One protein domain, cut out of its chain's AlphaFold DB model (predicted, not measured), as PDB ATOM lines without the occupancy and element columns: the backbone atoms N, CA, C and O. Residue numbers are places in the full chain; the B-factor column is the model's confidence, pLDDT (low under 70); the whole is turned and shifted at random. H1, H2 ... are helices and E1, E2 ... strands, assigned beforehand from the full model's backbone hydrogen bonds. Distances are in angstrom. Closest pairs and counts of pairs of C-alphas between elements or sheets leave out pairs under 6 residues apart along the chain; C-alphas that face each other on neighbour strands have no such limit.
ATOM      1  N   VAL A   9     122.358 184.375 162.698       94.94
ATOM      2  CA  VAL A   9     123.788 184.678 162.640       94.94
ATOM      3  C   VAL A   9     124.299 184.819 164.060       94.94
ATOM      4  O   VAL A   9     123.734 185.571 164.855       94.94
ATOM      5  N   LEU A  10     125.348 184.068 164.373       95.12
ATOM      6  CA  LEU A  10     126.078 184.164 165.629       95.12
ATOM      7  C   LEU A  10     127.321 185.013 165.391       95.12
ATOM      8  O   LEU A  10     128.080 184.725 164.471       95.12
ATOM      9  N   PHE A  11     127.524 186.037 166.213       96.25
ATOM     10  CA  PHE A  11     128.665 186.944 166.122       96.25
ATOM     11  C   PHE A  11     129.655 186.674 167.253       96.25
ATOM     12  O   PHE A  11     129.240 186.340 168.364       96.25
ATOM     13  N   SER A  12     130.947 186.839 166.968       95.56
ATOM     14  CA  SER A  12     131.991 186.885 167.995       95.56
ATOM     15  C   SER A  12     131.754 188.044 168.963       95.56
ATOM     16  O   SER A  12     131.333 189.133 168.566       95.56
ATOM     17  N   GLU A  13     132.087 187.830 170.232       91.69
ATOM     18  CA  GLU A  13     132.146 188.868 171.261       91.69
ATOM     19  C   GLU A  13     133.139 189.998 170.930       91.69
ATOM     20  O   GLU A  13     133.042 191.087 171.492       91.69
ATOM     21  N   GLU A  14     134.065 189.758 169.998       93.25
ATOM     22  CA  GLU A  14     135.084 190.716 169.557       93.25
ATOM     23  C   GLU A  14     134.655 191.549 168.335       93.25
ATOM     24  O   GLU A  14     135.415 192.407 167.879       93.25
ATOM     25  N   VAL A  15     133.451 191.327 167.783       94.75
ATOM     26  CA  VAL A  15     132.995 192.037 166.574       94.75
ATOM     27  C   VAL A  15     132.818 193.532 166.857       94.75
ATOM     28  O   VAL A  15     132.041 193.902 167.742       94.75
ATOM     29  N   PRO A  16     133.454 194.426 166.074       95.31
ATOM     30  CA  PRO A  16     133.249 195.862 166.220       95.31
ATOM     31  C   PRO A  16     131.809 196.284 165.899       95.31
ATOM     32  O   PRO A  16     131.208 195.810 164.936       95.31
ATOM     33  N   GLU A  17     131.286 197.272 166.627       95.50
ATOM     34  CA  GLU A  17     129.920 197.787 166.428       95.50
ATOM     35  C   GLU A  17     129.651 198.243 164.982       95.50
ATOM     36  O   GLU A  17     128.571 198.006 164.440       95.50
ATOM     37  N   GLN A  18     130.645 198.846 164.318       95.69
ATOM     38  CA  GLN A  18     130.519 199.257 162.917       95.69
ATOM     39  C   GLN A  18     130.231 198.068 161.989       95.69
ATOM     40  O   GLN A  18     129.376 198.182 161.118       95.69
ATOM     41  N   VAL A  19     130.863 196.913 162.218       95.88
ATOM     42  CA  VAL A  19     130.650 195.700 161.410       95.88
ATOM     43  C   VAL A  19     129.223 195.173 161.581       95.88
ATOM     44  O   VAL A  19     128.604 194.744 160.609       95.88
ATOM     45  N   LEU A  20     128.651 195.259 162.788       95.31
ATOM     46  CA  LEU A  20     127.245 194.901 163.029       95.31
ATOM     47  C   LEU A  20     126.283 195.842 162.287       95.31
ATOM     48  O   LEU A  20     125.266 195.400 161.746       95.31
ATOM     49  N   ASN A  21     126.606 197.137 162.244       94.25
ATOM     50  CA  ASN A  21     125.832 198.124 161.495       94.25
ATOM     51  C   ASN A  21     125.923 197.892 159.982       94.25
ATOM     52  O   ASN A  21     124.895 197.952 159.306       94.25
ATOM     53  N   ASP A  22     127.113 197.576 159.468       94.44
ATOM     54  CA  ASP A  22     127.339 197.253 158.057       94.44
ATOM     55  C   ASP A  22     126.574 195.982 157.662       94.44
ATOM     56  O   ASP A  22     125.826 195.989 156.682       94.44
ATOM     57  N   PHE A  23     126.650 194.933 158.493       95.75
ATOM     58  CA  PHE A  23     125.866 193.707 158.328       95.75
ATOM     59  C   PHE A  23     124.368 194.020 158.230       95.75
ATOM     60  O   PHE A  23     123.699 193.601 157.285       95.75
ATOM     61  N   LYS A  24     123.829 194.807 159.173       94.56
ATOM     62  CA  LYS A  24     122.412 195.199 159.181       94.56
ATOM     63  C   LYS A  24     122.031 196.019 157.946       94.56
ATOM     64  O   LYS A  24     120.942 195.818 157.410       94.56
ATOM     65  N   ALA A  25     122.888 196.941 157.513       93.06
ATOM     66  CA  ALA A  25     122.637 197.810 156.366       93.06
ATOM     67  C   ALA A  25     122.616 197.044 155.034       93.06
ATOM     68  O   ALA A  25     121.899 197.441 154.112       93.06
ATOM     69  N   GLU A  26     123.360 195.942 154.937       95.19
ATOM     70  CA  GLU A  26     123.391 195.093 153.747       95.19
ATOM     71  C   GLU A  26     122.107 194.252 153.595       95.19
ATOM     72  O   GLU A  26     121.681 193.973 152.471       95.19
ATOM     73  N   LEU A  27     121.429 193.904 154.700       96.56
ATOM     74  CA  LEU A  27     120.166 193.154 154.670       96.56
ATOM     75  C   LEU A  27     119.058 193.936 153.957       96.56
ATOM     76  O   LEU A  27     118.835 195.117 154.221       96.56
ATOM     77  N   LYS A  28     118.286 193.260 153.099       96.44
ATOM     78  CA  LYS A  28     117.172 193.855 152.342       96.44
ATOM     79  C   LYS A  28     115.839 193.204 152.669       96.44
ATOM     80  O   LYS A  28     115.705 191.986 152.594       96.44
ATOM     81  N   THR A  81     115.611 189.079 152.116       92.25
ATOM     82  CA  THR A  81     115.997 188.312 150.924       92.25
ATOM     83  C   THR A  81     117.184 187.391 151.230       92.25
ATOM     84  O   THR A  81     118.185 187.855 151.775       92.25
ATOM     85  N   CYS A  82     117.145 186.141 150.766       90.00
ATOM     86  CA  CYS A  82     118.253 185.188 150.923       90.00
ATOM     87  C   CYS A  82     119.598 185.721 150.380       90.00
ATOM     88  O   CYS A  82     120.637 185.559 151.015       90.00
ATOM     89  N   GLU A  83     119.589 186.419 149.238       91.44
ATOM     90  CA  GLU A  83     120.808 186.988 148.643       91.44
ATOM     91  C   GLU A  83     121.503 187.998 149.565       91.44
ATOM     92  O   GLU A  83     122.712 187.901 149.769       91.44
ATOM     93  N   SER A  84     120.748 188.933 150.158       94.69
ATOM     94  CA  SER A  84     121.326 189.911 151.088       94.69
ATOM     95  C   SER A  84     121.802 189.275 152.389       94.69
ATOM     96  O   SER A  84     122.835 189.689 152.894       94.69
ATOM     97  N   TYR A  85     121.127 188.233 152.892       94.56
ATOM     98  CA  TYR A  85     121.600 187.466 154.051       94.56
ATOM     99  C   TYR A  85     122.968 186.825 153.788       94.56
ATOM    100  O   TYR A  85     123.913 187.054 154.542       94.56
ATOM    101  N   LYS A  86     123.096 186.065 152.692       93.25
ATOM    102  CA  LYS A  86     124.353 185.383 152.341       93.25
ATOM    103  C   LYS A  86     125.485 186.379 152.104       93.25
ATOM    104  O   LYS A  86     126.608 186.148 152.545       93.25
ATOM    105  N   LYS A  87     125.187 187.486 151.414       93.94
ATOM    106  CA  LYS A  87     126.165 188.546 151.165       93.94
ATOM    107  C   LYS A  87     126.606 189.210 152.472       93.94
ATOM    108  O   LYS A  87     127.799 189.245 152.738       93.94
ATOM    109  N   ALA A  88     125.658 189.640 153.306       95.19
ATOM    110  CA  ALA A  88     125.954 190.265 154.592       95.19
ATOM    111  C   ALA A  88     126.813 189.355 155.479       95.19
ATOM    112  O   ALA A  88     127.776 189.823 156.071       95.19
ATOM    113  N   LEU A  89     126.510 188.051 155.529       94.81
ATOM    114  CA  LEU A  89     127.293 187.076 156.290       94.81
ATOM    115  C   LEU A  89     128.736 186.960 155.777       94.81
ATOM    116  O   LEU A  89     129.668 186.947 156.576       94.81
ATOM    117  N   LYS A  90     128.921 186.894 154.454       92.81
ATOM    118  CA  LYS A  90     130.239 186.774 153.814       92.81
ATOM    119  C   LYS A  90     131.095 188.036 153.958       92.81
ATOM    120  O   LYS A  90     132.317 187.931 153.994       92.81
ATOM    121  N   ASP A  91     130.458 189.201 154.021       94.38
ATOM    122  CA  ASP A  91     131.139 190.492 154.131       94.38
ATOM    123  C   ASP A  91     131.640 190.774 155.564       94.38
ATOM    124  O   ASP A  91     132.440 191.691 155.762       94.38
ATOM    125  N   VAL A  92     131.240 189.972 156.565       94.50
ATOM    126  CA  VAL A  92     131.812 190.050 157.918       94.50
ATOM    127  C   VAL A  92     133.268 189.554 157.892       94.50
ATOM    128  O   VAL A  92     133.524 188.410 157.505       94.50
ATOM    129  N   PRO A  93     134.244 190.373 158.323       92.06
ATOM    130  CA  PRO A  93     135.655 190.014 158.264       92.06
ATOM    131  C   PRO A  93     136.017 188.875 159.227       92.06
ATOM    132  O   PRO A  93     135.320 188.595 160.203       92.06
ATOM    133  N   GLU A  94     137.151 188.228 158.945       87.88
ATOM    134  CA  GLU A  94     137.843 187.300 159.858       87.88
ATOM    135  C   GLU A  94     136.992 186.123 160.378       87.88
ATOM    136  O   GLU A  94     137.303 185.524 161.404       87.88
ATOM    137  N   ASN A  95     135.935 185.738 159.649       86.69
ATOM    138  CA  ASN A  95     134.980 184.697 160.060       86.69
ATOM    139  C   ASN A  95     134.354 184.966 161.441       86.69
ATOM    140  O   ASN A  95     134.039 184.028 162.176       86.69
ATOM    141  N   MET A  96     134.170 186.241 161.796       94.25
ATOM    142  CA  MET A  96     133.566 186.652 163.065       94.25
ATOM    143  C   MET A  96     132.035 186.509 163.102       94.25
ATOM    144  O   MET A  96     131.400 186.888 164.087       94.25
ATOM    145  N   ALA A  97     131.434 185.958 162.047       96.00
ATOM    146  CA  ALA A  97     130.027 185.597 161.994       96.00
ATOM    147  C   ALA A  97     129.850 184.160 161.491       96.00
ATOM    148  O   ALA A  97     130.565 183.706 160.598       96.00
ATOM    149  N   LEU A  98     128.879 183.446 162.061       96.06
ATOM    150  CA  LEU A  98     128.538 182.071 161.702       96.06
ATOM    151  C   LEU A  98     127.051 181.978 161.366       96.06
ATOM    152  O   LEU A  98     126.205 182.381 162.167       96.06
ATOM    153  N   GLY A  99     126.738 181.411 160.201       95.44
ATOM    154  CA  GLY A  99     125.371 181.061 159.826       95.44
ATOM    155  C   GLY A  99     124.846 179.876 160.640       95.44
ATOM    156  O   GLY A  99     125.551 178.890 160.873       95.44
ATOM    157  N   PHE A 100     123.595 179.970 161.073       94.19
ATOM    158  CA  PHE A 100     122.893 178.907 161.782       94.19
ATOM    159  C   PHE A 100     121.464 178.800 161.253       94.19
ATOM    160  O   PHE A 100     120.751 179.803 161.194       94.19
ATOM    161  N   MET A 101     121.034 177.597 160.869       93.88
ATOM    162  CA  MET A 101     119.697 177.382 160.314       93.88
ATOM    163  C   MET A 101     119.004 176.138 160.880       93.88
ATOM    164  O   MET A 101     119.625 175.082 160.992       93.88
ATOM    165  N   PRO A 102     117.696 176.203 161.165       93.62
ATOM    166  CA  PRO A 102     116.856 175.021 161.309       93.62
ATOM    167  C   PRO A 102     116.884 174.142 160.052       93.62
ATOM    168  O   PRO A 102     116.812 174.650 158.932       93.62
ATOM    169  N   PHE A 103     116.983 172.818 160.216       94.25
ATOM    170  CA  PHE A 103     116.889 171.871 159.102       94.25
ATOM    171  C   PHE A 103     115.519 171.188 159.044       94.25
ATOM    172  O   PHE A 103     114.718 171.523 158.177       94.25
ATOM    173  N   ASP A 104     115.229 170.270 159.969       92.44
ATOM    174  CA  ASP A 104     113.942 169.556 160.098       92.44
ATOM    175  C   ASP A 104     113.092 170.054 161.278       92.44
ATOM    176  O   ASP A 104     112.138 169.411 161.714       92.44
ATOM    177  N   THR A 105     113.464 171.216 161.810       88.44
ATOM    178  CA  THR A 105     112.748 171.940 162.862       88.44
ATOM    179  C   THR A 105     111.989 173.137 162.261       88.44
ATOM    180  O   THR A 105     111.856 173.236 161.047       88.44
ATOM    181  N   ASN A 106     111.403 174.007 163.092       85.38
ATOM    182  CA  ASN A 106     110.403 174.994 162.662       85.38
ATOM    183  C   ASN A 106     110.906 175.969 161.570       85.38
ATOM    184  O   ASN A 106     111.885 176.688 161.792       85.38
ATOM    185  N   ASP A 107     110.186 176.024 160.441       86.50
ATOM    186  CA  ASP A 107     110.545 176.744 159.208       86.50
ATOM    187  C   ASP A 107     111.984 176.427 158.744       86.50
ATOM    188  O   ASP A 107     112.799 177.321 158.477       86.50
ATOM    189  N   GLY A 108     112.322 175.138 158.740       90.06
ATOM    190  CA  GLY A 108     113.652 174.635 158.427       90.06
ATOM    191  C   GLY A 108     113.866 174.328 156.950       90.06
ATOM    192  O   GLY A 108     112.940 174.208 156.151       90.06
ATOM    193  N   LEU A 109     115.134 174.181 156.570       91.12
ATOM    194  CA  LEU A 109     115.534 173.987 155.175       91.12
ATOM    195  C   LEU A 109     114.956 172.711 154.528       91.12
ATOM    196  O   LEU A 109     114.828 172.660 153.306       91.12
ATOM    197  N   SER A 110     114.579 171.700 155.316       90.06
ATOM    198  CA  SER A 110     113.966 170.464 154.805       90.06
ATOM    199  C   SER A 110     112.550 170.651 154.242       90.06
ATOM    200  O   SER A 110     112.117 169.828 153.436       90.06
ATOM    201  N   ASP A 111     111.869 171.751 154.586       87.69
ATOM    202  CA  ASP A 111     110.561 172.105 154.019       87.69
ATOM    203  C   ASP A 111     110.678 172.583 152.559       87.69
ATOM    204  O   ASP A 111     109.698 172.594 151.806       87.69
ATOM    205  N   VAL A 112     111.887 172.952 152.116       86.44
ATOM    206  CA  VAL A 112     112.150 173.305 150.721       86.44
ATOM    207  C   VAL A 112     112.193 172.037 149.878       86.44
ATOM    208  O   VAL A 112     112.992 171.131 150.111       86.44
ATOM    209  N   LYS A 113     111.395 172.012 148.808       84.94
ATOM    210  CA  LYS A 113     111.473 170.978 147.769       84.94
ATOM    211  C   LYS A 113     112.803 171.060 147.020       84.94
ATOM    212  O   LYS A 113     112.912 171.690 145.966       84.94
ATOM    213  N   TRP A 114     113.832 170.430 147.569       83.50
ATOM    214  CA  TRP A 114     115.200 170.500 147.063       83.50
ATOM    215  C   TRP A 114     115.333 169.993 145.619       83.50
ATOM    216  O   TRP A 114     116.199 170.474 144.896       83.50
ATOM    217  N   GLN A 115     114.455 169.094 145.155       84.50
ATOM    218  CA  GLN A 115     114.443 168.646 143.755       84.50
ATOM    219  C   GLN A 115     114.045 169.769 142.784       84.50
ATOM    220  O   GLN A 115     114.497 169.787 141.642       84.50
ATOM    221  N   GLU A 116     113.211 170.712 143.230       86.31
ATOM    222  CA  GLU A 116     112.774 171.877 142.448       86.31
ATOM    223  C   GLU A 116     113.733 173.074 142.631       86.31
ATOM    224  O   GLU A 116     113.859 173.926 141.751       86.31
ATOM    225  N   HIS A 117     114.434 173.138 143.770       84.19
ATOM    226  CA  HIS A 117     115.266 174.271 144.188       84.19
ATOM    227  C   HIS A 117     116.693 173.851 144.592       84.19
ATOM    228  O   HIS A 117     117.224 174.306 145.603       84.19
ATOM    229  N   TYR A 118     117.328 172.997 143.784       84.62
ATOM    230  CA  TYR A 118     118.605 172.348 144.113       84.62
ATOM    231  C   TYR A 118     119.738 173.334 144.435       84.62
ATOM    232  O   TYR A 118     120.307 173.291 145.523       84.62
ATOM    233  N   THR A 119     120.027 174.277 143.530       86.38
ATOM    234  CA  THR A 119     121.086 175.285 143.725       86.38
ATOM    235  C   THR A 119     120.859 176.121 144.982       86.38
ATOM    236  O   THR A 119     121.797 176.385 145.721       86.38
ATOM    237  N   TYR A 120     119.607 176.485 145.259       86.88
ATOM    238  CA  TYR A 120     119.262 177.290 146.425       86.88
ATOM    239  C   TYR A 120     119.575 176.576 147.747       86.88
ATOM    240  O   TYR A 120     120.134 177.183 148.657       86.88
ATOM    241  N   VAL A 121     119.245 175.283 147.848       88.38
ATOM    242  CA  VAL A 121     119.533 174.482 149.048       88.38
ATOM    243  C   VAL A 121     121.042 174.335 149.250       88.38
ATOM    244  O   VAL A 121     121.523 174.520 150.366       88.38
ATOM    245  N   LEU A 122     121.799 174.087 148.176       90.44
ATOM    246  CA  LEU A 122     123.261 173.976 148.251       90.44
ATOM    247  C   LEU A 122     123.934 175.278 148.706       90.44
ATOM    248  O   LEU A 122     124.829 175.244 149.544       90.44
ATOM    249  N   GLU A 123     123.481 176.432 148.214       90.31
ATOM    250  CA  GLU A 123     124.015 177.730 148.644       90.31
ATOM    251  C   GLU A 123     123.772 177.998 150.139       90.31
ATOM    252  O   GLU A 123     124.586 178.647 150.795       90.31
ATOM    253  N   LEU A 124     122.662 177.506 150.700       90.94
ATOM    254  CA  LEU A 124     122.371 177.619 152.133       90.94
ATOM    255  C   LEU A 124     123.170 176.617 152.977       90.94
ATOM    256  O   LEU A 124     123.596 176.960 154.082       90.94
ATOM    257  N   PHE A 125     123.436 175.420 152.449       92.38
ATOM    258  CA  PHE A 125     124.393 174.474 153.031       92.38
ATOM    259  C   PHE A 125     125.820 175.020 153.074       92.38
ATOM    260  O   PHE A 125     126.557 174.745 154.025       92.38
ATOM    261  N   GLU A 126     126.222 175.798 152.071       89.94
ATOM    262  CA  GLU A 126     127.512 176.487 152.059       89.94
ATOM    263  C   GLU A 126     127.543 177.646 153.066       89.94
ATOM    264  O   GLU A 126     128.514 177.790 153.807       89.94
ATOM    265  N   ALA A 127     126.473 178.442 153.138       90.25
ATOM    266  CA  ALA A 127     126.417 179.622 154.000       90.25
ATOM    267  C   ALA A 127     126.358 179.302 155.506       90.25
ATOM    268  O   ALA A 127     126.814 180.108 156.317       90.25
ATOM    269  N   SER A 128     125.799 178.152 155.895       94.06
ATOM    270  CA  SER A 128     125.575 177.813 157.306       94.06
ATOM    271  C   SER A 128     126.444 176.641 157.768       94.06
ATOM    272  O   SER A 128     126.242 175.514 157.318       94.06
ATOM    273  N   PRO A 129     127.391 176.856 158.701       95.50
ATOM    274  CA  PRO A 129     128.139 175.772 159.339       95.50
ATOM    275  C   PRO A 129     127.348 174.983 160.398       95.50
ATOM    276  O   PRO A 129     127.784 173.897 160.788       95.50
ATOM    277  N   ILE A 130     126.220 175.517 160.881       96.50
ATOM    278  CA  ILE A 130     125.431 174.944 161.981       96.50
ATOM    279  C   ILE A 130     123.998 174.675 161.513       96.50
ATOM    280  O   ILE A 130     123.356 175.569 160.956       96.50
ATOM    281  N   PHE A 131     123.481 173.478 161.807       95.75
ATOM    282  CA  PHE A 131     122.098 173.099 161.513       95.75
ATOM    283  C   PHE A 131     121.356 172.576 162.743       95.75
ATOM    284  O   PHE A 131     121.886 171.750 163.487       95.75
ATOM    285  N   GLU A 132     120.116 173.033 162.956       94.12
ATOM    286  CA  GLU A 132     119.266 172.490 164.021       94.12
ATOM    287  C   GLU A 132     118.509 171.256 163.537       94.12
ATOM    288  O   GLU A 132     117.691 171.337 162.614       94.12
ATOM    289  N   THR A 133     118.725 170.131 164.212       93.38
ATOM    290  CA  THR A 133     117.936 168.917 164.031       93.38
ATOM    291  C   THR A 133     117.808 168.137 165.336       93.38
ATOM    292  O   THR A 133     118.669 168.175 166.216       93.38
ATOM    293  N   ARG A 134     116.686 167.429 165.489       90.75
ATOM    294  CA  ARG A 134     116.418 166.557 166.649       90.75
ATOM    295  C   ARG A 134     116.436 165.073 166.278       90.75
ATOM    296  O   ARG A 134     116.317 164.226 167.170       90.75
ATOM    297  N   ASN A 135     116.575 164.768 164.989       92.62
ATOM    298  CA  ASN A 135     116.596 163.418 164.453       92.62
ATOM    299  C   ASN A 135     118.021 162.837 164.535       92.62
ATOM    300  O   ASN A 135     118.922 163.374 163.894       92.62
ATOM    301  N   PRO A 136     118.240 161.729 165.268       92.44
ATOM    302  CA  PRO A 136     119.564 161.130 165.428       92.44
ATOM    303  C   PRO A 136     120.287 160.800 164.116       92.44
ATOM    304  O   PRO A 136     121.492 161.026 164.028       92.44
ATOM    305  N   ASP A 137     119.573 160.308 163.100       95.81
ATOM    306  CA  ASP A 137     120.172 159.908 161.823       95.81
ATOM    307  C   ASP A 137     120.613 161.123 160.997       95.81
ATOM    308  O   ASP A 137     121.663 161.082 160.354       95.81
ATOM    309  N   LEU A 138     119.855 162.226 161.069       95.62
ATOM    310  CA  LEU A 138     120.237 163.510 160.475       95.62
ATOM    311  C   LEU A 138     121.379 164.171 161.248       95.62
ATOM    312  O   LEU A 138     122.300 164.685 160.622       95.62
ATOM    313  N   CYS A 139     121.370 164.118 162.585       94.38
ATOM    314  CA  CYS A 139     122.489 164.593 163.402       94.38
ATOM    315  C   CYS A 139     123.790 163.887 163.003       94.38
ATOM    316  O   CYS A 139     124.793 164.543 162.727       94.38
ATOM    317  N   ALA A 140     123.755 162.552 162.937       95.12
ATOM    318  CA  ALA A 140     124.889 161.742 162.513       95.12
ATOM    319  C   ALA A 140     125.293 162.072 161.070       95.12
ATOM    320  O   ALA A 140     126.469 162.301 160.798       95.12
ATOM    321  N   ALA A 141     124.324 162.217 160.162       96.56
ATOM    322  CA  ALA A 141     124.609 162.571 158.780       96.56
ATOM    323  C   ALA A 141     125.254 163.951 158.635       96.56
ATOM    324  O   ALA A 141     126.187 164.064 157.855       96.56
ATOM    325  N   PHE A 142     124.843 164.980 159.384       96.31
ATOM    326  CA  PHE A 142     125.531 166.279 159.403       96.31
ATOM    327  C   PHE A 142     126.949 166.167 159.968       96.31
ATOM    328  O   PHE A 142     127.880 166.745 159.406       96.31
ATOM    329  N   ASN A 143     127.129 165.370 161.020       94.75
ATOM    330  CA  ASN A 143     128.431 165.117 161.633       94.75
ATOM    331  C   ASN A 143     129.367 164.256 160.759       94.75
ATOM    332  O   ASN A 143     130.565 164.205 161.036       94.75
ATOM    333  N   GLY A 144     128.849 163.609 159.706       94.81
ATOM    334  CA  GLY A 144     129.599 162.692 158.844       94.81
ATOM    335  C   GLY A 144     129.735 161.274 159.410       94.81
ATOM    336  O   GLY A 144     130.670 160.561 159.055       94.81
ATOM    337  N   GLU A 145     128.830 160.865 160.297       95.44
ATOM    338  CA  GLU A 145     128.809 159.551 160.944       95.44
ATOM    339  C   GLU A 145     127.721 158.649 160.349       95.44
ATOM    340  O   GLU A 145     126.568 159.057 160.179       95.44
ATOM    341  N   VAL A 146     128.084 157.397 160.064       96.31
ATOM    342  CA  VAL A 146     127.167 156.396 159.508       96.31
ATOM    343  C   VAL A 146     126.364 155.730 160.625       96.31
ATOM    344  O   VAL A 146     126.920 155.278 161.625       96.31
ATOM    345  N   THR A 147     125.056 155.618 160.425       96.38
ATOM    346  CA  THR A 147     124.105 154.876 161.258       96.38
ATOM    347  C   THR A 147     123.327 153.885 160.396       96.38
ATOM    348  O   THR A 147     123.270 154.003 159.170       96.38
ATOM    349  N   GLU A 148     122.654 152.922 161.030       96.88
ATOM    350  CA  GLU A 148     121.755 152.007 160.312       96.88
ATOM    351  C   GLU A 148     120.631 152.739 159.563       96.88
ATOM    352  O   GLU A 148     120.205 152.273 158.509       96.88
ATOM    353  N   GLY A 149     120.172 153.886 160.078       95.88
ATOM    354  CA  GLY A 149     119.111 154.689 159.466       95.88
ATOM    355  C   GLY A 149     119.580 155.625 158.346       95.88
ATOM    356  O   GLY A 149     118.749 156.055 157.541       95.88
ATOM    357  N   ASN A 150     120.883 155.934 158.259       97.06
ATOM    358  CA  ASN A 150     121.420 156.864 157.258       97.06
ATOM    359  C   ASN A 150     122.342 156.260 156.190       97.06
ATOM    360  O   ASN A 150     122.593 156.916 155.178       97.06
ATOM    361  N   LYS A 151     122.801 155.016 156.371       97.38
ATOM    362  CA  LYS A 151     123.780 154.355 155.490       97.38
ATOM    363  C   LYS A 151     123.441 154.410 153.995       97.38
ATOM    364  O   LYS A 151     124.346 154.539 153.182       97.38
ATOM    365  N   ASP A 152     122.156 154.371 153.641       97.69
ATOM    366  CA  ASP A 152     121.708 154.328 152.244       97.69
ATOM    367  C   ASP A 152     121.724 155.705 151.549       97.69
ATOM    368  O   ASP A 152     121.630 155.781 150.324       97.69
ATOM    369  N   TRP A 153     121.814 156.812 152.301       96.31
ATOM    370  CA  TRP A 153     121.693 158.172 151.752       96.31
ATOM    371  C   TRP A 153     122.765 159.165 152.222       96.31
ATOM    372  O   TRP A 153     122.898 160.234 151.619       96.31
ATOM    373  N   ILE A 154     123.557 158.832 153.244       96.94
ATOM    374  CA  ILE A 154     124.570 159.727 153.820       96.94
ATOM    375  C   ILE A 154     125.630 160.179 152.812       96.94
ATOM    376  O   ILE A 154     126.024 161.341 152.846       96.94
ATOM    377  N   GLU A 155     126.063 159.317 151.888       97.00
ATOM    378  CA  GLU A 155     127.074 159.683 150.883       97.00
ATOM    379  C   GLU A 155     126.596 160.847 150.004       97.00
ATOM    380  O   GLU A 155     127.300 161.843 149.836       97.00
ATOM    381  N   ASN A 156     125.355 160.770 149.514       94.69
ATOM    382  CA  ASN A 156     124.745 161.839 148.722       94.69
ATOM    383  C   ASN A 156     124.529 163.110 149.557       94.69
ATOM    384  O   ASN A 156     124.703 164.222 149.059       94.69
ATOM    385  N   PHE A 157     124.168 162.949 150.832       94.94
ATOM    386  CA  PHE A 157     123.975 164.067 151.753       94.94
ATOM    387  C   PHE A 157     125.287 164.811 152.039       94.94
ATOM    388  O   PHE A 157     125.342 166.032 151.926       94.94
ATOM    389  N   GLN A 158     126.371 164.088 152.325       95.81
ATOM    390  CA  GLN A 158     127.705 164.663 152.512       95.81
ATOM    391  C   GLN A 158     128.233 165.315 151.235       95.81
ATOM    392  O   GLN A 158     128.792 166.411 151.295       95.81
ATOM    393  N   PHE A 159     127.982 164.711 150.071       94.50
ATOM    394  CA  PHE A 159     128.311 165.326 148.788       94.50
ATOM    395  C   PHE A 159     127.608 166.683 148.610       94.50
ATOM    396  O   PHE A 159     128.250 167.656 148.212       94.50
ATOM    397  N   ALA A 160     126.327 166.789 148.983       92.25
ATOM    398  CA  ALA A 160     125.583 168.051 148.961       92.25
ATOM    399  C   ALA A 160     126.139 169.106 149.943       92.25
ATOM    400  O   ALA A 160     126.038 170.301 149.684       92.25
ATOM    401  N   LEU A 161     126.784 168.689 151.036       93.44
ATOM    402  CA  LEU A 161     127.488 169.580 151.970       93.44
ATOM    403  C   LEU A 161     128.906 169.970 151.502       93.44
ATOM    404  O   LEU A 161     129.640 170.642 152.235       93.44
ATOM    405  N   GLY A 162     129.323 169.536 150.307       93.25
ATOM    406  CA  GLY A 162     130.684 169.726 149.805       93.25
ATOM    407  C   GLY A 162     131.712 168.865 150.543       93.25
ATOM    408  O   GLY A 162     132.844 169.300 150.747       93.25
ATOM    409  N   ASN A 163     131.309 167.671 150.996       93.94
ATOM    410  CA  ASN A 163     132.104 166.742 151.813       93.94
ATOM    411  C   ASN A 163     132.699 167.387 153.072       93.94
ATOM    412  O   ASN A 163     133.769 167.005 153.544       93.94
ATOM    413  N   THR A 164     132.016 168.403 153.590       94.62
ATOM    414  CA  THR A 164     132.411 169.104 154.800       94.62
ATOM    415  C   THR A 164     131.296 168.904 155.821       94.62
ATOM    416  O   THR A 164     130.198 169.428 155.618       94.62
ATOM    417  N   PRO A 165     131.546 168.172 156.917       95.69
ATOM    418  CA  PRO A 165     130.582 168.026 157.996       95.69
ATOM    419  C   PRO A 165     130.092 169.375 158.540       95.69
ATOM    420  O   PRO A 165     130.749 170.413 158.405       95.69
ATOM    421  N   ARG A 166     128.912 169.364 159.154       96.00
ATOM    422  CA  ARG A 166     128.274 170.529 159.770       96.00
ATOM    423  C   ARG A 166     127.937 170.219 161.216       96.00
ATOM    424  O   ARG A 166     127.674 169.073 161.570       96.00
ATOM    425  N   LEU A 167     127.935 171.248 162.056       96.81
ATOM    426  CA  LEU A 167     127.603 171.093 163.462       96.81
ATOM    427  C   LEU A 167     126.089 170.926 163.617       96.81
ATOM    428  O   LEU A 167     125.339 171.891 163.458       96.81
ATOM    429  N   ALA A 168     125.644 169.716 163.951       95.12
ATOM    430  CA  ALA A 168     124.265 169.486 164.360       95.12
ATOM    431  C   ALA A 168     124.045 169.973 165.799       95.12
ATOM    432  O   ALA A 168     124.816 169.636 166.706       95.12
ATOM    433  N   VAL A 169     122.973 170.739 166.008       93.62
ATOM    434  CA  VAL A 169     122.536 171.235 167.321       93.62
ATOM    435  C   VAL A 169     121.031 171.036 167.512       93.62
ATOM    436  O   VAL A 169     120.284 170.792 166.573       93.62
ATOM    437  N   SER A 170     120.578 171.155 168.751       90.44
ATOM    438  CA  SER A 170     119.184 171.132 169.195       90.44
ATOM    439  C   SER A 170     119.014 172.172 170.305       90.44
ATOM    440  O   SER A 170     119.684 172.104 171.346       90.44
ATOM    441  N   GLY A 171     118.158 173.167 170.064       80.62
ATOM    442  CA  GLY A 171     117.950 174.293 170.972       80.62
ATOM    443  C   GLY A 171     117.036 173.971 172.156       80.62
ATOM    444  O   GLY A 171     116.251 173.019 172.136       80.62
ATOM    445  N   SER A 172     117.112 174.800 173.204       78.25
ATOM    446  CA  SER A 172     116.083 174.832 174.250       78.25
ATOM    447  C   SER A 172     114.848 175.555 173.727       78.25
ATOM    448  O   SER A 172     114.981 176.619 173.125       78.25
ATOM    449  N   ASP A 173     113.657 175.043 174.023       79.44
ATOM    450  CA  ASP A 173     112.392 175.665 173.612       79.44
ATOM    451  C   ASP A 173     111.995 176.787 174.587       79.44
ATOM    452  O   ASP A 173     110.982 176.705 175.275       79.44
ATOM    453  N   ALA A 174     112.876 177.777 174.755       83.50
ATOM    454  CA  ALA A 174     112.739 178.845 175.738       83.50
ATOM    455  C   ALA A 174     112.031 180.063 175.133       83.50
ATOM    456  O   ALA A 174     112.450 180.583 174.103       83.50
ATOM    457  N   HIS A 175     110.989 180.558 175.803       84.00
ATOM    458  CA  HIS A 175     110.249 181.767 175.403       84.00
ATOM    459  C   HIS A 175     110.480 182.945 176.361       84.00
ATOM    460  O   HIS A 175     110.041 184.064 176.108       84.00
ATOM    461  N   GLN A 176     111.139 182.692 177.492       85.44
ATOM    462  CA  GLN A 176     111.505 183.684 178.496       85.44
ATOM    463  C   GLN A 176     112.722 183.194 179.289       85.44
ATOM    464  O   GLN A 176     113.093 182.025 179.216       85.44
ATOM    465  N   PHE A 177     113.346 184.083 180.066       86.50
ATOM    466  CA  PHE A 177     114.541 183.723 180.827       86.50
ATOM    467  C   PHE A 177     114.233 182.713 181.945       86.50
ATOM    468  O   PHE A 177     114.766 181.605 181.960       86.50
ATOM    469  N   ALA A 178     113.308 183.075 182.838       89.75
ATOM    470  CA  ALA A 178     112.795 182.207 183.892       89.75
ATOM    471  C   ALA A 178     111.444 181.621 183.470       89.75
ATOM    472  O   ALA A 178     110.503 182.364 183.199       89.75
ATOM    473  N   GLY A 179     111.357 180.293 183.397       87.56
ATOM    474  CA  GLY A 179     110.150 179.587 182.970       87.56
ATOM    475  C   GLY A 179     109.068 179.493 184.048       87.56
ATOM    476  O   GLY A 179     109.342 179.643 185.235       87.56
ATOM    477  N   VAL A 180     107.842 179.168 183.636       86.69
ATOM    478  CA  VAL A 180     106.765 178.714 184.528       86.69
ATOM    479  C   VAL A 180     106.638 177.199 184.378       86.69
ATOM    480  O   VAL A 180     106.465 176.687 183.271       86.69
ATOM    481  N   ALA A 181     106.756 176.467 185.487       82.56
ATOM    482  CA  ALA A 181     106.668 175.010 185.474       82.56
ATOM    483  C   ALA A 181     105.307 174.548 184.921       82.56
ATOM    484  O   ALA A 181     104.261 174.990 185.388       82.56
ATOM    485  N   GLY A 182     105.331 173.655 183.927       82.69
ATOM    486  CA  GLY A 182     104.128 173.105 183.292       82.69
ATOM    487  C   GLY A 182     103.487 173.974 182.201       82.69
ATOM    488  O   GLY A 182     102.522 173.526 181.589       82.69
ATOM    489  N   ASP A 183     104.013 175.170 181.913       85.62
ATOM    490  CA  ASP A 183     103.484 176.046 180.860       85.62
ATOM    491  C   ASP A 183     104.379 176.021 179.610       85.62
ATOM    492  O   ASP A 183     105.506 176.523 179.603       85.62
ATOM    493  N   ASN A 184     103.853 175.447 178.525       83.56
ATOM    494  CA  ASN A 184     104.567 175.319 177.255       83.56
ATOM    495  C   ASN A 184     104.792 176.656 176.541       83.56
ATOM    496  O   ASN A 184     105.740 176.770 175.775       83.56
ATOM    497  N   ASN A 185     103.972 177.672 176.812       84.12
ATOM    498  CA  ASN A 185     104.127 178.995 176.208       84.12
ATOM    499  C   ASN A 185     105.097 179.877 176.997       84.12
ATOM    500  O   ASN A 185     105.491 180.940 176.522       84.12
ATOM    501  N   ARG A 186     105.483 179.442 178.199       86.38
ATOM    502  CA  ARG A 186     106.277 180.204 179.165       86.38
ATOM    503  C   ARG A 186     107.481 179.402 179.651       86.38
ATOM    504  O   ARG A 186     107.836 179.436 180.829       86.38
ATOM    505  N   ARG A 187     108.134 178.680 178.745       87.50
ATOM    506  CA  ARG A 187     109.335 177.888 179.034       87.50
ATOM    507  C   ARG A 187     110.564 178.777 179.251       87.50
ATOM    508  O   ARG A 187     110.706 179.817 178.611       87.50
ATOM    509  N   GLY A 188     111.419 178.356 180.185       88.00
ATOM    510  CA  GLY A 188     112.677 179.020 180.541       88.00
ATOM    511  C   GLY A 188     113.878 178.471 179.770       88.00
ATOM    512  O   GLY A 188     113.790 177.381 179.198       88.00
ATOM    513  N   TYR A 189     115.013 179.179 179.815       85.69
ATOM    514  CA  TYR A 189     116.288 178.643 179.319       85.69
ATOM    515  C   TYR A 189     116.638 177.315 180.000       85.69
ATOM    516  O   TYR A 189     116.388 177.122 181.189       85.69
ATOM    517  N   GLY A 190     117.210 176.385 179.230       81.12
ATOM    518  CA  GLY A 190     117.579 175.055 179.721       81.12
ATOM    519  C   GLY A 190     116.418 174.058 179.818       81.12
ATOM    520  O   GLY A 190     116.622 172.932 180.270       81.12
ATOM    521  N   ASN A 191     115.208 174.427 179.383       83.62
ATOM    522  CA  ASN A 191     114.105 173.481 179.243       83.62
ATOM    523  C   ASN A 191     114.194 172.748 177.891       83.62
ATOM    524  O   ASN A 191     114.068 173.366 176.830       83.62
ATOM    525  N   PHE A 192     114.388 171.426 177.940       85.44
ATOM    526  CA  PHE A 192     114.491 170.548 176.769       85.44
ATOM    527  C   PHE A 192     113.411 169.453 176.819       85.44
ATOM    528  O   PHE A 192     113.688 168.330 177.243       85.44
ATOM    529  N   PRO A 193     112.178 169.739 176.369       81.62
ATOM    530  CA  PRO A 193     111.052 168.801 176.447       81.62
ATOM    531  C   PRO A 193     111.299 167.473 175.723       81.62
ATOM    532  O   PRO A 193     110.760 166.444 176.109       81.62
ATOM    533  N   SER A 194     112.114 167.494 174.666       82.81
ATOM    534  CA  SER A 194     112.495 166.311 173.889       82.81
ATOM    535  C   SER A 194     113.628 165.495 174.529       82.81
ATOM    536  O   SER A 194     113.972 164.433 174.014       82.81
ATOM    537  N   GLY A 195     114.271 166.002 175.588       85.44
ATOM    538  CA  GLY A 195     115.504 165.434 176.147       85.44
ATOM    539  C   GLY A 195     116.714 165.499 175.201       85.44
ATOM    540  O   GLY A 195     117.757 164.914 175.491       85.44
ATOM    541  N   LYS A 196     116.592 166.192 174.060       88.00
ATOM    542  CA  LYS A 196     117.648 166.362 173.053       88.00
ATOM    543  C   LYS A 196     118.474 167.606 173.373       88.00
ATOM    544  O   LYS A 196     118.367 168.624 172.697       88.00
ATOM    545  N   VAL A 197     119.250 167.526 174.451       90.69
ATOM    546  CA  VAL A 197     120.173 168.593 174.862       90.69
ATOM    547  C   VAL A 197     121.405 168.555 173.969       90.69
ATOM    548  O   VAL A 197     121.933 167.473 173.717       90.69
ATOM    549  N   THR A 198     121.874 169.714 173.514       91.81
ATOM    550  CA  THR A 198     123.161 169.819 172.815       91.81
ATOM    551  C   THR A 198     124.291 169.951 173.821       91.81
ATOM    552  O   THR A 198     124.295 170.862 174.644       91.81
ATOM    553  N   TRP A 199     125.274 169.071 173.707       92.94
ATOM    554  CA  TRP A 199     126.523 169.115 174.448       92.94
ATOM    555  C   TRP A 199     127.646 169.447 173.477       92.94
ATOM    556  O   TRP A 199     127.894 168.682 172.546       92.94
ATOM    557  N   ILE A 200     128.326 170.571 173.700       93.25
ATOM    558  CA  ILE A 200     129.471 170.990 172.890       93.25
ATOM    559  C   ILE A 200     130.751 170.826 173.711       93.25
ATOM    560  O   ILE A 200     130.899 171.424 174.774       93.25
ATOM    561  N   LYS A 201     131.693 170.024 173.209       91.88
ATOM    562  CA  LYS A 201     133.028 169.839 173.793       91.88
ATOM    563  C   LYS A 201     133.970 170.940 173.302       91.88
ATOM    564  O   LYS A 201     134.793 170.729 172.401       91.88
ATOM    565  N   ALA A 202     133.840 172.114 173.902       91.94
ATOM    566  CA  ALA A 202     134.701 173.264 173.671       91.94
ATOM    567  C   ALA A 202     134.662 174.218 174.872       91.94
ATOM    568  O   ALA A 202     133.810 174.087 175.751       91.94
ATOM    569  N   GLU A 203     135.570 175.189 174.891       90.06
ATOM    570  CA  GLU A 203     135.395 176.362 175.743       90.06
ATOM    571  C   GLU A 203     134.145 177.140 175.291       90.06
ATOM    572  O   GLU A 203     133.866 177.182 174.087       90.06
ATOM    573  N   PRO A 204     133.376 177.744 176.214       91.50
ATOM    574  CA  PRO A 204     132.165 178.500 175.893       91.50
ATOM    575  C   PRO A 204     132.503 179.892 175.322       91.50
ATOM    576  O   PRO A 204     132.087 180.915 175.859       91.50
ATOM    577  N   SER A 205     133.278 179.916 174.240       93.62
ATOM    578  CA  SER A 205     133.725 181.092 173.492       93.62
ATOM    579  C   SER A 205     133.414 180.922 172.003       93.62
ATOM    580  O   SER A 205     133.172 179.805 171.525       93.62
ATOM    581  N   PHE A 206     133.450 182.013 171.237       94.38
ATOM    582  CA  PHE A 206     133.236 181.935 169.791       94.38
ATOM    583  C   PHE A 206     134.299 181.070 169.090       94.38
ATOM    584  O   PHE A 206     133.972 180.248 168.232       94.38
ATOM    585  N   SER A 207     135.563 181.172 169.511       93.75
ATOM    586  CA  SER A 207     136.659 180.336 168.998       93.75
ATOM    587  C   SER A 207     136.475 178.852 169.347       93.75
ATOM    588  O   SER A 207     136.732 177.977 168.513       93.75
ATOM    589  N   GLY A 208     135.954 178.552 170.541       94.19
ATOM    590  CA  GLY A 208     135.561 177.203 170.938       94.19
ATOM    591  C   GLY A 208     134.464 176.627 170.038       94.19
ATOM    592  O   GLY A 208     134.573 175.486 169.578       94.19
ATOM    593  N   LEU A 209     133.448 177.428 169.703       95.00
ATOM    594  CA  LEU A 209     132.393 177.040 168.763       95.00
ATOM    595  C   LEU A 209     132.934 176.819 167.341       95.00
ATOM    596  O   LEU A 209     132.599 175.815 166.710       95.00
ATOM    597  N   GLN A 210     133.821 177.689 166.849       94.88
ATOM    598  CA  GLN A 210     134.508 177.486 165.568       94.88
ATOM    599  C   GLN A 210     135.292 176.166 165.547       94.88
ATOM    600  O   GLN A 210     135.309 175.467 164.533       94.88
ATOM    601  N   GLN A 211     135.920 175.787 166.664       94.00
ATOM    602  CA  GLN A 211     136.594 174.496 166.775       94.00
ATOM    603  C   GLN A 211     135.603 173.322 166.774       94.00
ATOM    604  O   GLN A 211     135.883 172.296 166.154       94.00
ATOM    605  N   ALA A 212     134.441 173.460 167.421       95.50
ATOM    606  CA  ALA A 212     133.383 172.451 167.378       95.50
ATOM    607  C   ALA A 212     132.871 172.204 165.951       95.50
ATOM    608  O   ALA A 212     132.678 171.054 165.568       95.50
ATOM    609  N   ILE A 213     132.743 173.261 165.144       95.50
ATOM    610  CA  ILE A 213     132.336 173.182 163.732       95.50
ATOM    611  C   ILE A 213     133.341 172.404 162.876       95.50
ATOM    612  O   ILE A 213     132.936 171.709 161.950       95.50
ATOM    613  N   LYS A 214     134.642 172.497 163.169       94.69
ATOM    614  CA  LYS A 214     135.682 171.775 162.413       94.69
ATOM    615  C   LYS A 214     135.672 170.268 162.670       94.69
ATOM    616  O   LYS A 214     136.102 169.503 161.813       94.69
ATOM    617  N   GLU A 215     135.224 169.839 163.849       93.62
ATOM    618  CA  GLU A 215     135.262 168.436 164.288       93.62
ATOM    619  C   GLU A 215     133.924 168.002 164.926       93.62
ATOM    620  O   GLU A 215     133.914 167.536 166.073       93.62
ATOM    621  N   PRO A 216     132.783 168.139 164.224       94.19
ATOM    622  CA  PRO A 216     131.461 168.076 164.845       94.19
ATOM    623  C   PRO A 216     131.148 166.692 165.428       94.19
ATOM    624  O   PRO A 216     130.679 166.616 166.560       94.19
ATOM    625  N   ALA A 217     131.537 165.606 164.753       92.69
ATOM    626  CA  ALA A 217     131.406 164.233 165.261       92.69
ATOM    627  C   ALA A 217     132.078 164.014 166.631       92.69
ATOM    628  O   ALA A 217     131.573 163.303 167.492       92.69
ATOM    629  N   LYS A 218     133.224 164.660 166.874       90.88
ATOM    630  CA  LYS A 218     133.990 164.491 168.122       90.88
ATOM    631  C   LYS A 218     133.588 165.484 169.210       90.88
ATOM    632  O   LYS A 218     134.034 165.347 170.353       90.88
ATOM    633  N   ARG A 219     132.829 166.525 168.851       92.06
ATOM    634  CA  ARG A 219     132.596 167.697 169.705       92.06
ATOM    635  C   ARG A 219     131.138 168.057 169.916       92.06
ATOM    636  O   ARG A 219     130.890 168.888 170.778       92.06
ATOM    637  N   SER A 220     130.202 167.443 169.204       91.62
ATOM    638  CA  SER A 220     128.768 167.608 169.425       91.62
ATOM    639  C   SER A 220     128.144 166.293 169.849       91.62
ATOM    640  O   SER A 220     128.412 165.243 169.269       91.62
ATOM    641  N   PHE A 221     127.280 166.350 170.852       92.44
ATOM    642  CA  PHE A 221     126.438 165.232 171.241       92.44
ATOM    643  C   PHE A 221     125.031 165.741 171.541       92.44
ATOM    644  O   PHE A 221     124.866 166.691 172.304       92.44
ATOM    645  N   ILE A 222     124.012 165.095 170.969       92.19
ATOM    646  CA  ILE A 222     122.607 165.454 171.187       92.19
ATOM    647  C   ILE A 222     121.907 164.339 171.965       92.19
ATOM    648  O   ILE A 222     121.665 163.247 171.452       92.19
ATOM    649  N   GLY A 223     121.531 164.626 173.209       91.06
ATOM    650  CA  GLY A 223     120.893 163.666 174.107       91.06
ATOM    651  C   GLY A 223     120.943 164.113 175.563       91.06
ATOM    652  O   GLY A 223     121.340 165.234 175.867       91.06
ATOM    653  N   SER A 224     120.554 163.234 176.484       89.38
ATOM    654  CA  SER A 224     120.513 163.563 177.913       89.38
ATOM    655  C   SER A 224     121.904 163.767 178.515       89.38
ATOM    656  O   SER A 224     122.106 164.728 179.249       89.38
ATOM    657  N   LYS A 225     122.861 162.881 178.210       89.81
ATOM    658  CA  LYS A 225     124.243 162.953 178.694       89.81
ATOM    659  C   LYS A 225     125.205 162.222 177.741       89.81
ATOM    660  O   LYS A 225     124.904 161.095 177.351       89.81
TER     661      LYS A 225
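What this domain is: This is residues 9 to 28 and 81 to 225 of the 641 residues of an uncharacterized protein of Alteromonas sp. TMED35 (UniProt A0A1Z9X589). A small twisted and curled sheet, E1 E2 E3 E4, makes the core, with H2, H3 and H4 over one face and H6 over the other, three layers with helices on both faces of a sheet. H1 packs on H2 at one end of the model, H5 packs on H4, and a second sheet of two short strands, E5 and E6, packs beside E4, from which the long unnamed stretch 170 to 197 loops away. The printed part has 165 residues, with seven named helices and six named strands in the order E1 H1 H2 E2 H3 E3 H4 H5 E4 E5 H6 H7 E6; under half of the residues are in named elements, and the class is mixed, helices and strands. The larger sheet has the order E1, E2, E3, E4 and is mixed, and the smaller is antiparallel. The whole is compact, with a radius of gyration of the C-alphas of 16.7 A and spans of 43 by 43 by 31 A.

Where its parts are: The larger sheet holds E1, residues 9 to 11, from C-alpha 9 at (123.788, 184.678, 162.640); E2, residues 97 to 102, 16.9 A long; E3, residues 130 to 132; and E4, residues 167 to 169. E5, residues 198 to 200, and E6, residues 220 to 222, ending at C-alpha 222 at (122.607, 165.454, 171.187), form the other. The helices are H1, residues 17 to 26, 14.5 A; H2, 82 to 91, 14.3 A; H3, 118 to 127, 14.5 A; H4, 136 to 143, 10.4 A; H5, 154 to 160; H6, 206 to 214, 12.8 A; and H7, 216 to 219.

How they stand to each other: E2 is antiparallel to E1, with N 10 and O 98 2.9 A apart, and parallel to E3, with N 132 and O 101 2.9 A apart. E3 and E4 are parallel, with N 131 and O 167 at 2.9 A. E2, H3, E3 and E3, H4 H5, E4 are strand-helix-strand units, two parallel neighbour strands with helices between, each with a right-handed crossover. H4 runs along E4 at a height over the sheet of 8.0 A, and the closest C-alphas are those of Cys 139 and Ala 168, 5.3 A. H6 runs across the strands, at 88 degrees to E3 on the local plane. H1 and H2 touch at a shallow tilt of 29 degrees, opposite ways, closest at the C-alphas of Phe 23 and Ala 88, 5.1 A. H4 and H5 touch at a steep tilt of 47 degrees, closest at the C-alphas of Ala 141 and Ile 154, 5.7 A. H7 only grazes the larger sheet. E5 and E6 are antiparallel, with N 199 and O 221 at 2.8 A. In H1 to H6 every O i to N i+4 pair is within hydrogen-bond range; H7 is too short for such a pair.

The domain as a whole: The C-alphas of Gln 18 and Glu 148 are the two farthest apart, 48.1 A. Residues 29 to 80 are not printed, and C-alphas 28 and 81 are 5.8 A apart across the cut. The links E2 to H3 and E4 to E5 are long. The mean pLDDT of the printed part is 91.7, and no printed residue is under 70.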